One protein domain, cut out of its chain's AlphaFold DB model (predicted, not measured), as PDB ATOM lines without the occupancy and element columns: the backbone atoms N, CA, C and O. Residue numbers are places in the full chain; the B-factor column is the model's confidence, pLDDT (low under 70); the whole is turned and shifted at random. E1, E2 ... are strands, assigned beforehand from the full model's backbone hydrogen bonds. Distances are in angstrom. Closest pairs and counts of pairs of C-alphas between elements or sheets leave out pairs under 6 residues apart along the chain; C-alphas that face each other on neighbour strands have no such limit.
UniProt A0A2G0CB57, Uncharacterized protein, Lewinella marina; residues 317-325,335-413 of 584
ATOM      1  N   GLY A 317     160.989 192.129 138.959       93.06
ATOM      2  CA  GLY A 317     161.363 192.966 137.824       93.06
ATOM      3  C   GLY A 317     161.810 192.168 136.594       93.06
ATOM      4  O   GLY A 317     161.348 191.052 136.361       93.06
ATOM      5  N   LEU A 318     162.698 192.759 135.796       94.44
ATOM      6  CA  LEU A 318     163.175 192.245 134.510       94.44
ATOM      7  C   LEU A 318     164.581 191.641 134.646       94.44
ATOM      8  O   LEU A 318     165.402 192.118 135.433       94.44
ATOM      9  N   ARG A 319     164.882 190.586 133.882       92.44
ATOM     10  CA  ARG A 319     166.198 189.930 133.870       92.44
ATOM     11  C   ARG A 319     166.685 189.720 132.439       92.44
ATOM     12  O   ARG A 319     165.900 189.344 131.572       92.44
ATOM     13  N   ILE A 320     167.982 189.921 132.223       92.56
ATOM     14  CA  ILE A 320     168.719 189.455 131.046       92.56
ATOM     15  C   ILE A 320     169.590 188.294 131.515       92.56
ATOM     16  O   ILE A 320     170.505 188.474 132.323       92.56
ATOM     17  N   ILE A 321     169.270 187.099 131.026       87.19
ATOM     18  CA  ILE A 321     169.902 185.843 131.431       87.19
ATOM     19  C   ILE A 321     170.779 185.362 130.279       87.19
ATOM     20  O   ILE A 321     170.307 185.227 129.149       87.19
ATOM     21  N   MET A 322     172.050 185.101 130.566       83.62
ATOM     22  CA  MET A 322     172.965 184.463 129.624       83.62
ATOM     23  C   MET A 322     172.740 182.955 129.683       83.62
ATOM     24  O   MET A 322     172.886 182.354 130.750       83.62
ATOM     25  N   GLY A 323     172.358 182.366 128.550       73.06
ATOM     26  CA  GLY A 323     172.096 180.930 128.435       73.06
ATOM     27  C   GLY A 323     173.335 180.055 128.664       73.06
ATOM     28  O   GLY A 323     174.471 180.534 128.616       73.06
ATOM     29  N   GLY A 324     173.085 178.769 128.924       68.25
ATOM     30  CA  GLY A 324     174.090 177.716 129.069       68.25
ATOM     31  C   GLY A 324     174.614 177.161 127.736       68.25
ATOM     32  O   GLY A 324     174.565 177.818 126.697       68.25
ATOM     33  N   SER A 325     175.179 175.949 127.781       60.62
ATOM     34  CA  SER A 325     175.760 175.278 126.609       60.62
ATOM     35  C   SER A 325     174.670 174.759 125.661       60.62
ATOM     36  O   SER A 325     173.594 174.370 126.085       60.62
ATOM     37  N   GLN A 335     167.181 178.823 132.527       66.44
ATOM     38  CA  GLN A 335     168.415 178.484 133.236       66.44
ATOM     39  C   GLN A 335     169.578 179.296 132.657       66.44
ATOM     40  O   GLN A 335     169.692 179.456 131.443       66.44
ATOM     41  N   GLY A 336     170.442 179.828 133.519       73.38
ATOM     42  CA  GLY A 336     171.587 180.622 133.087       73.38
ATOM     43  C   GLY A 336     172.085 181.583 134.156       73.38
ATOM     44  O   GLY A 336     171.549 181.642 135.263       73.38
ATOM     45  N   LEU A 337     173.125 182.340 133.817       80.19
ATOM     46  CA  LEU A 337     173.660 183.386 134.683       80.19
ATOM     47  C   LEU A 337     172.876 184.677 134.448       80.19
ATOM     48  O   LEU A 337     172.813 185.167 133.317       80.19
ATOM     49  N   THR A 338     172.318 185.266 135.505       85.06
ATOM     50  CA  THR A 338     171.757 186.620 135.427       85.06
ATOM     51  C   THR A 338     172.882 187.613 135.142       85.06
ATOM     52  O   THR A 338     173.670 187.943 136.026       85.06
ATOM     53  N   ALA A 339     172.953 188.102 133.904       91.19
ATOM     54  CA  ALA A 339     173.920 189.125 133.525       91.19
ATOM     55  C   ALA A 339     173.452 190.512 133.958       91.19
ATOM     56  O   ALA A 339     174.244 191.271 134.512       91.19
ATOM     57  N   VAL A 340     172.169 190.824 133.740       96.06
ATOM     58  CA  VAL A 340     171.567 192.100 134.143       96.06
ATOM     59  C   VAL A 340     170.235 191.857 134.839       96.06
ATOM     60  O   VAL A 340     169.387 191.109 134.351       96.06
ATOM     61  N   ALA A 341     170.030 192.528 135.961       95.69
ATOM     62  CA  ALA A 341     168.780 192.573 136.690       95.69
ATOM     63  C   ALA A 341     168.283 194.009 136.797       95.69
ATOM     64  O   ALA A 341     169.038 194.895 137.168       95.69
ATOM     65  N   VAL A 342     167.004 194.231 136.511       96.94
ATOM     66  CA  VAL A 342     166.302 195.465 136.863       96.94
ATOM     67  C   VAL A 342     165.205 195.081 137.838       96.94
ATOM     68  O   VAL A 342     164.343 194.274 137.491       96.94
ATOM     69  N   ASP A 343     165.252 195.581 139.067       94.88
ATOM     70  CA  ASP A 343     164.214 195.292 140.059       94.88
ATOM     71  C   ASP A 343     163.016 196.252 139.967       94.88
ATOM     72  O   ASP A 343     162.927 197.092 139.069       94.88
ATOM     73  N   ARG A 344     162.051 196.097 140.880       92.19
ATOM     74  CA  ARG A 344     160.805 196.877 140.879       92.19
ATOM     75  C   ARG A 344     160.995 198.325 141.312       92.19
ATOM     76  O   ARG A 344     160.211 199.180 140.916       92.19
ATOM     77  N   GLU A 345     162.039 198.603 142.080       91.88
ATOM     78  CA  GLU A 345     162.448 199.953 142.461       91.88
ATOM     79  C   GLU A 345     163.267 200.634 141.340       91.88
ATOM     80  O   GLU A 345     163.687 201.793 141.452       91.88
ATOM     81  N   GLY A 346     163.495 199.925 140.228       92.69
ATOM     82  CA  GLY A 346     164.263 200.395 139.085       92.69
ATOM     83  C   GLY A 346     165.753 200.504 139.389       92.69
ATOM     84  O   GLY A 346     166.413 201.400 138.854       92.69
ATOM     85  N   ARG A 347     166.275 199.672 140.293       95.75
ATOM     86  CA  ARG A 347     167.712 199.484 140.507       95.75
ATOM     87  C   ARG A 347     168.240 198.473 139.500       95.75
ATOM     88  O   ARG A 347     167.575 197.483 139.197       95.75
ATOM     89  N   VAL A 348     169.442 198.728 138.994       97.19
ATOM     90  CA  VAL A 348     170.094 197.896 137.983       97.19
ATOM     91  C   VAL A 348     171.270 197.154 138.609       97.19
ATOM     92  O   VAL A 348     172.197 197.773 139.123       97.19
ATOM     93  N   GLY A 349     171.237 195.830 138.564       96.81
ATOM     94  CA  GLY A 349     172.328 194.948 138.957       96.81
ATOM     95  C   GLY A 349     173.006 194.345 137.733       96.81
ATOM     96  O   GLY A 349     172.322 193.815 136.864       96.81
ATOM     97  N   ILE A 350     174.333 194.386 137.660       96.31
ATOM     98  CA  ILE A 350     175.136 193.634 136.688       96.31
ATOM     99  C   ILE A 350     175.967 192.624 137.478       96.31
ATOM    100  O   ILE A 350     176.692 193.013 138.391       96.31
ATOM    101  N   GLY A 351     175.807 191.332 137.188       91.19
ATOM    102  CA  GLY A 351     176.406 190.253 137.990       91.19
ATOM    103  C   GLY A 351     175.785 190.068 139.388       91.19
ATOM    104  O   GLY A 351     176.296 189.301 140.199       91.19
ATOM    105  N   THR A 352     174.670 190.750 139.688       91.50
ATOM    106  CA  THR A 352     173.886 190.579 140.923       91.50
ATOM    107  C   THR A 352     172.388 190.629 140.637       91.50
ATOM    108  O   THR A 352     171.916 191.450 139.853       91.50
ATOM    109  N   GLU A 353     171.616 189.763 141.296       91.62
ATOM    110  CA  GLU A 353     170.154 189.697 141.145       91.62
ATOM    111  C   GLU A 353     169.392 190.610 142.107       91.62
ATOM    112  O   GLU A 353     168.183 190.805 141.950       91.62
ATOM    113  N   LYS A 354     170.089 191.115 143.129       93.00
ATOM    114  CA  LYS A 354     169.533 191.900 144.235       93.00
ATOM    115  C   LYS A 354     170.375 193.164 144.433       93.00
ATOM    116  O   LYS A 354     171.095 193.248 145.433       93.00
ATOM    117  N   PRO A 355     170.340 194.106 143.472       94.50
ATOM    118  CA  PRO A 355     171.085 195.352 143.587       94.50
ATOM    119  C   PRO A 355     170.653 196.128 144.836       94.50
ATOM    120  O   PRO A 355     169.466 196.232 145.152       94.50
ATOM    121  N   ARG A 356     171.626 196.665 145.571       91.94
ATOM    122  CA  ARG A 356     171.405 197.440 146.802       91.94
ATOM    123  C   ARG A 356     171.304 198.938 146.532       91.94
ATOM    124  O   ARG A 356     170.540 199.611 147.215       91.94
ATOM    125  N   SER A 357     172.011 199.418 145.513       94.00
ATOM    126  CA  SER A 357     172.045 200.822 145.082       94.00
ATOM    127  C   SER A 357     171.386 200.985 143.706       94.00
ATOM    128  O   SER A 357     170.963 200.001 143.099       94.00
ATOM    129  N   LYS A 358     171.270 202.216 143.190       95.19
ATOM    130  CA  LYS A 358     170.585 202.480 141.908       95.19
ATOM    131  C   LYS A 358     171.238 201.755 140.730       95.19
ATOM    132  O   LYS A 358     170.527 201.260 139.857       95.19
ATOM    133  N   LEU A 359     172.562 201.666 140.740       96.69
ATOM    134  CA  LEU A 359     173.344 200.790 139.874       96.69
ATOM    135  C   LEU A 359     174.359 200.040 140.738       96.69
ATOM    136  O   LEU A 359     175.061 200.664 141.531       96.69
ATOM    137  N   GLU A 360     174.453 198.725 140.577       96.06
ATOM    138  CA  GLU A 360     175.461 197.887 141.222       96.06
ATOM    139  C   GLU A 360     176.056 196.913 140.207       96.06
ATOM    140  O   GLU A 360     175.347 196.099 139.622       96.06
ATOM    141  N   VAL A 361     177.369 196.977 140.016       96.44
ATOM    142  CA  VAL A 361     178.135 196.020 139.214       96.44
ATOM    143  C   VAL A 361     178.934 195.169 140.180       96.44
ATOM    144  O   VAL A 361     179.709 195.712 140.961       96.44
ATOM    145  N   THR A 362     178.735 193.857 140.169       93.62
ATOM    146  CA  THR A 362     179.394 192.923 141.089       93.62
ATOM    147  C   THR A 362     180.097 191.830 140.309       93.62
ATOM    148  O   THR A 362     179.528 191.268 139.378       93.62
ATOM    149  N   GLU A 363     181.312 191.504 140.731       89.88
ATOM    150  CA  GLU A 363     182.060 190.345 140.258       89.88
ATOM    151  C   GLU A 363     182.440 189.478 141.461       89.88
ATOM    152  O   GLU A 363     182.987 189.959 142.465       89.88
ATOM    153  N   ALA A 364     182.131 188.185 141.376       82.88
ATOM    154  CA  ALA A 364     182.284 187.276 142.500       82.88
ATOM    155  C   ALA A 364     183.761 187.158 142.903       82.88
ATOM    156  O   ALA A 364     184.631 186.868 142.084       82.88
ATOM    157  N   ASN A 365     184.053 187.331 144.195       81.50
ATOM    158  CA  ASN A 365     185.414 187.312 144.750       81.50
ATOM    159  C   ASN A 365     186.360 188.415 144.226       81.50
ATOM    160  O   ASN A 365     187.574 188.303 144.418       81.50
ATOM    161  N   MET A 366     185.836 189.456 143.571       85.62
ATOM    162  CA  MET A 366     186.590 190.679 143.271       85.62
ATOM    163  C   MET A 366     186.001 191.895 143.988       85.62
ATOM    164  O   MET A 366     186.751 192.730 144.502       85.62
ATOM    165  N   GLY A 367     184.671 191.987 144.057       90.88
ATOM    166  CA  GLY A 367     183.958 193.051 144.755       90.88
ATOM    167  C   GLY A 367     182.862 193.692 143.913       90.88
ATOM    168  O   GLY A 367     182.305 193.061 143.015       90.88
ATOM    169  N   SER A 368     182.523 194.941 144.225       94.06
ATOM    170  CA  SER A 368     181.418 195.655 143.579       94.06
ATOM    171  C   SER A 368     181.699 197.140 143.370       94.06
ATOM    172  O   SER A 368     182.449 197.757 144.121       94.06
ATOM    173  N   VAL A 369     181.066 197.726 142.356       95.56
ATOM    174  CA  VAL A 369     180.988 199.172 142.128       95.56
ATOM    175  C   VAL A 369     179.525 199.587 142.195       95.56
ATOM    176  O   VAL A 369     178.672 198.957 141.571       95.56
ATOM    177  N   ARG A 370     179.225 200.641 142.950       95.44
ATOM    178  CA  ARG A 370     177.864 201.116 143.208       95.44
ATOM    179  C   ARG A 370     177.725 202.593 142.882       95.44
ATOM    180  O   ARG A 370     178.601 203.379 143.230       95.44
ATOM    181  N   VAL A 371     176.595 202.957 142.282       95.81
ATOM    182  CA  VAL A 371     176.121 204.341 142.165       95.81
ATOM    183  C   VAL A 371     174.889 204.479 143.047       95.81
ATOM    184  O   VAL A 371     173.889 203.779 142.842       95.81
ATOM    185  N   ASP A 372     174.980 205.351 144.044       91.44
ATOM    186  CA  ASP A 372     174.016 205.458 145.130       91.44
ATOM    187  C   ASP A 372     173.386 206.854 145.215       91.44
ATOM    188  O   ASP A 372     174.059 207.870 145.042       91.44
ATOM    189  N   PHE A 373     172.083 206.853 145.493       87.56
ATOM    190  CA  PHE A 373     171.215 208.019 145.678       87.56
ATOM    191  C   PHE A 373     170.284 207.831 146.894       87.56
ATOM    192  O   PHE A 373     169.301 208.549 147.036       87.56
ATOM    193  N   SER A 374     170.511 206.803 147.721       71.12
ATOM    194  CA  SER A 374     169.583 206.376 148.777       71.12
ATOM    195  C   SER A 374     169.699 207.163 150.087       71.12
ATOM    196  O   SER A 374     168.811 207.043 150.923       71.12
ATOM    197  N   ASN A 375     170.747 207.977 150.254       72.75
ATOM    198  CA  ASN A 375     171.060 208.692 151.500       72.75
ATOM    199  C   ASN A 375     171.085 210.222 151.322       72.75
ATOM    200  O   ASN A 375     171.945 210.877 151.905       72.75
ATOM    201  N   ASP A 376     170.215 210.771 150.466       80.12
ATOM    202  CA  ASP A 376     170.153 212.185 150.027       80.12
ATOM    203  C   ASP A 376     171.399 212.701 149.271       80.12
ATOM    204  O   ASP A 376     171.293 213.562 148.401       80.12
ATOM    205  N   ASN A 377     172.560 212.089 149.500       86.81
ATOM    206  CA  ASN A 377     173.822 212.387 148.842       86.81
ATOM    207  C   ASN A 377     174.065 211.467 147.643       86.81
ATOM    208  O   ASN A 377     173.805 210.258 147.685       86.81
ATOM    209  N   VAL A 378     174.646 212.032 146.587       91.62
ATOM    210  CA  VAL A 378     175.063 211.277 145.401       91.62
ATOM    211  C   VAL A 378     176.464 210.732 145.631       91.62
ATOM    212  O   VAL A 378     177.392 211.488 145.938       91.62
ATOM    213  N   SER A 379     176.644 209.423 145.456       94.44
ATOM    214  CA  SER A 379     177.964 208.805 145.590       94.44
ATOM    215  C   SER A 379     178.221 207.687 144.590       94.44
ATOM    216  O   SER A 379     177.313 206.994 144.125       94.44
ATOM    217  N   ILE A 380     179.498 207.504 144.276       95.56
ATOM    218  CA  ILE A 380     180.025 206.342 143.575       95.56
ATOM    219  C   ILE A 380     181.001 205.662 144.522       95.56
ATOM    220  O   ILE A 380     181.900 206.304 145.067       95.56
ATOM    221  N   SER A 381     180.838 204.360 144.719       94.56
ATOM    222  CA  SER A 381     181.702 203.588 145.603       94.56
ATOM    223  C   SER A 381     182.190 202.298 144.969       94.56
ATOM    224  O   SER A 381     181.533 201.728 144.104       94.56
ATOM    225  N   ALA A 382     183.356 201.844 145.410       93.69
ATOM    226  CA  ALA A 382     183.945 200.567 145.064       93.69
ATOM    227  C   ALA A 382     184.235 199.787 146.352       93.69
ATOM    228  O   ALA A 382     184.962 200.264 147.226       93.69
ATOM    229  N   LEU A 383     183.686 198.582 146.463       91.56
ATOM    230  CA  LEU A 383     184.103 197.580 147.434       91.56
ATOM    231  C   LEU A 383     185.062 196.619 146.744       91.56
ATOM    232  O   LEU A 383     184.727 196.028 145.723       91.56
ATOM    233  N   ASN A 384     186.238 196.427 147.327       89.12
ATOM    234  CA  ASN A 384     187.199 195.416 146.912       89.12
ATOM    235  C   ASN A 384     187.077 194.217 147.855       89.12
ATOM    236  O   ASN A 384     187.571 194.255 148.985       89.12
ATOM    237  N   GLU A 385     186.407 193.166 147.396       83.38
ATOM    238  CA  GLU A 385     186.225 191.916 148.130       83.38
ATOM    239  C   GLU A 385     187.220 190.904 147.568       83.38
ATOM    240  O   GLU A 385     186.971 190.264 146.552       83.38
ATOM    241  N   ARG A 386     188.399 190.787 148.185       70.88
ATOM    242  CA  ARG A 386     189.418 189.850 147.694       70.88
ATOM    243  C   ARG A 386     189.116 188.421 148.155       70.88
ATOM    244  O   ARG A 386     188.713 188.235 149.301       70.88
ATOM    245  N   PRO A 387     189.485 187.386 147.375       59.31
ATOM    246  CA  PRO A 387     189.257 185.986 147.749       59.31
ATOM    247  C   PRO A 387     190.125 185.508 148.926       59.31
ATOM    248  O   PRO A 387     190.045 184.349 149.330       59.31
ATOM    249  N   ARG A 388     191.038 186.347 149.439       63.91
ATOM    250  CA  ARG A 388     192.024 185.938 150.444       63.91
ATOM    251  C   ARG A 388     191.519 186.293 151.847       63.91
ATOM    252  O   ARG A 388     191.459 187.482 152.149       63.91
ATOM    253  N   PRO A 389     191.299 185.313 152.743       59.44
ATOM    254  CA  PRO A 389     190.729 185.532 154.081       59.44
ATOM    255  C   PRO A 389     191.585 186.402 155.021       59.44
ATOM    256  O   PRO A 389     191.160 186.730 156.120       59.44
ATOM    257  N   GLN A 390     192.802 186.774 154.614       62.03
ATOM    258  CA  GLN A 390     193.768 187.513 155.433       62.03
ATOM    259  C   GLN A 390     193.780 189.026 155.174       62.03
ATOM    260  O   GLN A 390     194.527 189.740 155.841       62.03
ATOM    261  N   ARG A 391     193.017 189.537 154.198       67.00
ATOM    262  CA  ARG A 391     192.891 190.985 153.982       67.00
ATOM    263  C   ARG A 391     191.425 191.393 154.117       67.00
ATOM    264  O   ARG A 391     190.599 190.780 153.446       67.00
ATOM    265  N   PRO A 392     191.102 192.388 154.964       72.06
ATOM    266  CA  PRO A 392     189.740 192.893 155.050       72.06
ATOM    267  C   PRO A 392     189.318 193.441 153.686       72.06
ATOM    268  O   PRO A 392     190.156 193.953 152.935       72.06
ATOM    269  N   ALA A 393     188.029 193.317 153.369       83.62
ATOM    270  CA  ALA A 393     187.457 194.053 152.254       83.62
ATOM    271  C   ALA A 393     187.720 195.547 152.469       83.62
ATOM    272  O   ALA A 393     187.701 196.014 153.609       83.62
ATOM    273  N   THR A 394     188.004 196.267 151.388       89.00
ATOM    274  CA  THR A 394     188.221 197.714 151.459       89.00
ATOM    275  C   THR A 394     187.166 198.441 150.654       89.00
ATOM    276  O   THR A 394     186.886 198.062 149.517       89.00
ATOM    277  N   TYR A 395     186.632 199.502 151.224       90.31
ATOM    278  CA  TYR A 395     185.688 200.425 150.636       90.31
ATOM    279  C   TYR A 395     186.379 201.723 150.228       90.31
ATOM    280  O   TYR A 395     187.173 202.294 150.975       90.31
ATOM    281  N   HIS A 396     186.024 202.214 149.048       93.06
ATOM    282  CA  HIS A 396     186.386 203.531 148.557       93.06
ATOM    283  C   HIS A 396     185.143 204.229 148.016       93.06
ATOM    284  O   HIS A 396     184.347 203.590 147.331       93.06
ATOM    285  N   ALA A 397     184.986 205.524 148.275       94.19
ATOM    286  CA  ALA A 397     183.880 206.296 147.727       94.19
ATOM    287  C   ALA A 397     184.242 207.737 147.412       94.19
ATOM    288  O   ALA A 397     185.034 208.371 148.107       94.19
ATOM    289  N   LEU A 398     183.587 208.233 146.372       94.94
ATOM    290  CA  LEU A 398     183.562 209.616 145.933       94.94
ATOM    291  C   LEU A 398     182.109 210.075 145.994       94.94
ATOM    292  O   LEU A 398     181.222 209.390 145.483       94.94
ATOM    293  N   GLY A 399     181.854 211.221 146.604       93.94
ATOM    294  CA  GLY A 399     180.505 211.761 146.699       93.94
ATOM    295  C   GLY A 399     180.509 213.247 146.987       93.94
ATOM    296  O   GLY A 399     181.565 213.858 147.155       93.94
ATOM    297  N   VAL A 400     179.320 213.821 147.025       93.12
ATOM    298  CA  VAL A 400     179.107 215.223 147.380       93.12
ATOM    299  C   VAL A 400     177.906 215.278 148.315       93.12
ATOM    300  O   VAL A 400     176.917 214.581 148.072       93.12
ATOM    301  N   ASP A 401     178.022 216.062 149.380       89.75
ATOM    302  CA  ASP A 401     176.901 216.473 150.227       89.75
ATOM    303  C   ASP A 401     176.627 217.980 150.059       89.75
ATOM    304  O   ASP A 401     177.142 218.616 149.136       89.75
ATOM    305  N   ASP A 402     175.795 218.562 150.919       90.19
ATOM    306  CA  ASP A 402     175.413 219.975 150.827       90.19
ATOM    307  C   ASP A 402     176.582 220.959 151.053       90.19
ATOM    308  O   ASP A 402     176.490 222.126 150.661       90.19
ATOM    309  N   GLU A 403     177.686 220.519 151.665       94.50
ATOM    310  CA  GLU A 403     178.815 221.370 152.063       94.50
ATOM    311  C   GLU A 403     180.134 220.991 151.370       94.50
ATOM    312  O   GLU A 403     180.936 221.870 151.035       94.50
ATOM    313  N   PHE A 404     180.381 219.699 151.139       93.00
ATOM    314  CA  PHE A 404     181.680 219.174 150.733       93.00
ATOM    315  C   PHE A 404     181.596 218.116 149.628       93.00
ATOM    316  O   PHE A 404     180.793 217.184 149.644       93.00
ATOM    317  N   ALA A 405     182.551 218.195 148.697       93.56
ATOM    318  CA  ALA A 405     182.958 217.033 147.919       93.56
ATOM    319  C   ALA A 405     183.845 216.142 148.797       93.56
ATOM    320  O   ALA A 405     184.855 216.597 149.342       93.56
ATOM    321  N   THR A 406     183.481 214.870 148.913       91.56
ATOM    322  CA  THR A 406     184.067 213.946 149.883       91.56
ATOM    323  C   THR A 406     184.710 212.751 149.190       91.56
ATOM    324  O   THR A 406     184.156 212.148 148.269       91.56
ATOM    325  N   LEU A 407     185.895 212.387 149.685       92.75
ATOM    326  CA  LEU A 407     186.618 211.182 149.313       92.75
ATOM    327  C   LEU A 407     186.848 210.317 150.556       92.75
ATOM    328  O   LEU A 407     187.504 210.749 151.503       92.75
ATOM    329  N   ILE A 408     186.332 209.087 150.547       91.69
ATOM    330  CA  ILE A 408     186.374 208.160 151.686       91.69
ATOM    331  C   ILE A 408     187.132 206.900 151.292       91.69
ATOM    332  O   ILE A 408     186.965 206.368 150.195       91.69
ATOM    333  N   THR A 409     187.965 206.400 152.200       92.44
ATOM    334  CA  THR A 409     188.550 205.066 152.097       92.44
ATOM    335  C   THR A 409     188.737 204.468 153.483       92.44
ATOM    336  O   THR A 409     189.145 205.165 154.414       92.44
ATOM    337  N   ASP A 410     188.474 203.177 153.627       90.88
ATOM    338  CA  ASP A 410     188.858 202.413 154.820       90.88
ATOM    339  C   ASP A 410     190.204 201.686 154.641       90.88
ATOM    340  O   ASP A 410     190.672 201.012 155.566       90.88
ATOM    341  N   ALA A 411     190.844 201.847 153.472       89.38
ATOM    342  CA  ALA A 411     192.103 201.200 153.146       89.38
ATOM    343  C   ALA A 411     193.146 201.469 154.250       89.38
ATOM    344  O   ALA A 411     193.373 202.631 154.605       89.38
ATOM    345  N   PRO A 412     193.832 200.434 154.780       86.69
ATOM    346  CA  PRO A 412     194.724 200.591 155.934       86.69
ATOM    347  C   PRO A 412     195.826 201.643 155.749       86.69
ATOM    348  O   PRO A 412     196.217 202.300 156.709       86.69
ATOM    349  N   SER A 413     196.307 201.820 154.516       88.25
ATOM    350  CA  SER A 413     197.363 202.778 154.166       88.25
ATOM    351  C   SER A 413     196.839 204.152 153.719       88.25
ATOM    352  O   SER A 413     197.645 205.024 153.405       88.25
TER     353      SER A 413
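What this domain is: This is residues 317 to 325 and 335 to 413 of the 584 residues of an uncharacterized protein of Lewinella marina (UniProt A0A2G0CB57). Picture one broad, flat wall of eight strands, E1 to E8, standing side by side in the very order in which they follow along the chain, twisted from edge to edge. No named helix covers either face, and the longest strands, E5, E6 and E7, lie in the half toward E8. The printed part has 88 residues with eight named strands and no named helix: all strand. The sheet is mixed, in the order E1, E2, E3, E4, E5, E6, E7, E8, with E3 and E4 as its parallel pair. The whole is loose, with a radius of gyration of the C-alphas of 15.1 A and spans of 49 by 35 by 12 A.

How they stand to each other: Begin at E1, residues 318 to 322, an edge strand antiparallel to E2, residues 337 to 342; look for N 320 and O 340, 2.8 A apart. E2 forms a hairpin with E3, residues 348 to 350, where N 341 and O 349 are 2.8 A apart. E3 is parallel to E4, residues 359 to 363, at 16 degrees between their directions, with N 360 and O 348 at 2.8 A. From E4 on you read a meander, each strand the antiparallel neighbour of the one before: E4, E5, residues 367 to 375, E6, residues 377 to 384, E7, residues 394 to 400, and E8, residues 405 to 409. Check N 361 and O 369 at 2.8 A for E4 and E5, N 370 and O 381 at 2.8 A for E5 and E6, N 382 and O 396 at 2.8 A for E6 and E7, and N 406 and O 399 at 2.8 A for E7 and E8. E5 bends by 64 degrees at residue 371. E8 is the other edge strand, and E1 and E8 are apart.

Where its parts are: Find C-alpha 318 at (163.175, 192.245, 134.510), where E1 begins its 13.4 A; E2 measures 14.3 A and E3 6.7 A. E4 spans 13.6 A, and E5 starts at C-alpha 367, (183.958, 193.051, 144.755), and runs 21.4 A. E6 runs 21.7 A, E7 20.2 A and E8 13.9 A, ending at C-alpha 409, (188.550, 205.066, 152.097).

The domain as a whole: The two C-alphas farthest apart, those of Ser 325 and Glu 403, are 52.7 A apart. Residues 326 to 334 are not printed, and C-alphas 325 and 335 stand 10.4 A apart across this cut, in the link from E1 to E2. Of the links that are printed whole, none is long. Look for pLDDT under 70 at residues 324 to 325, 335 and 387 to 391; the mean of the printed part is 87.7.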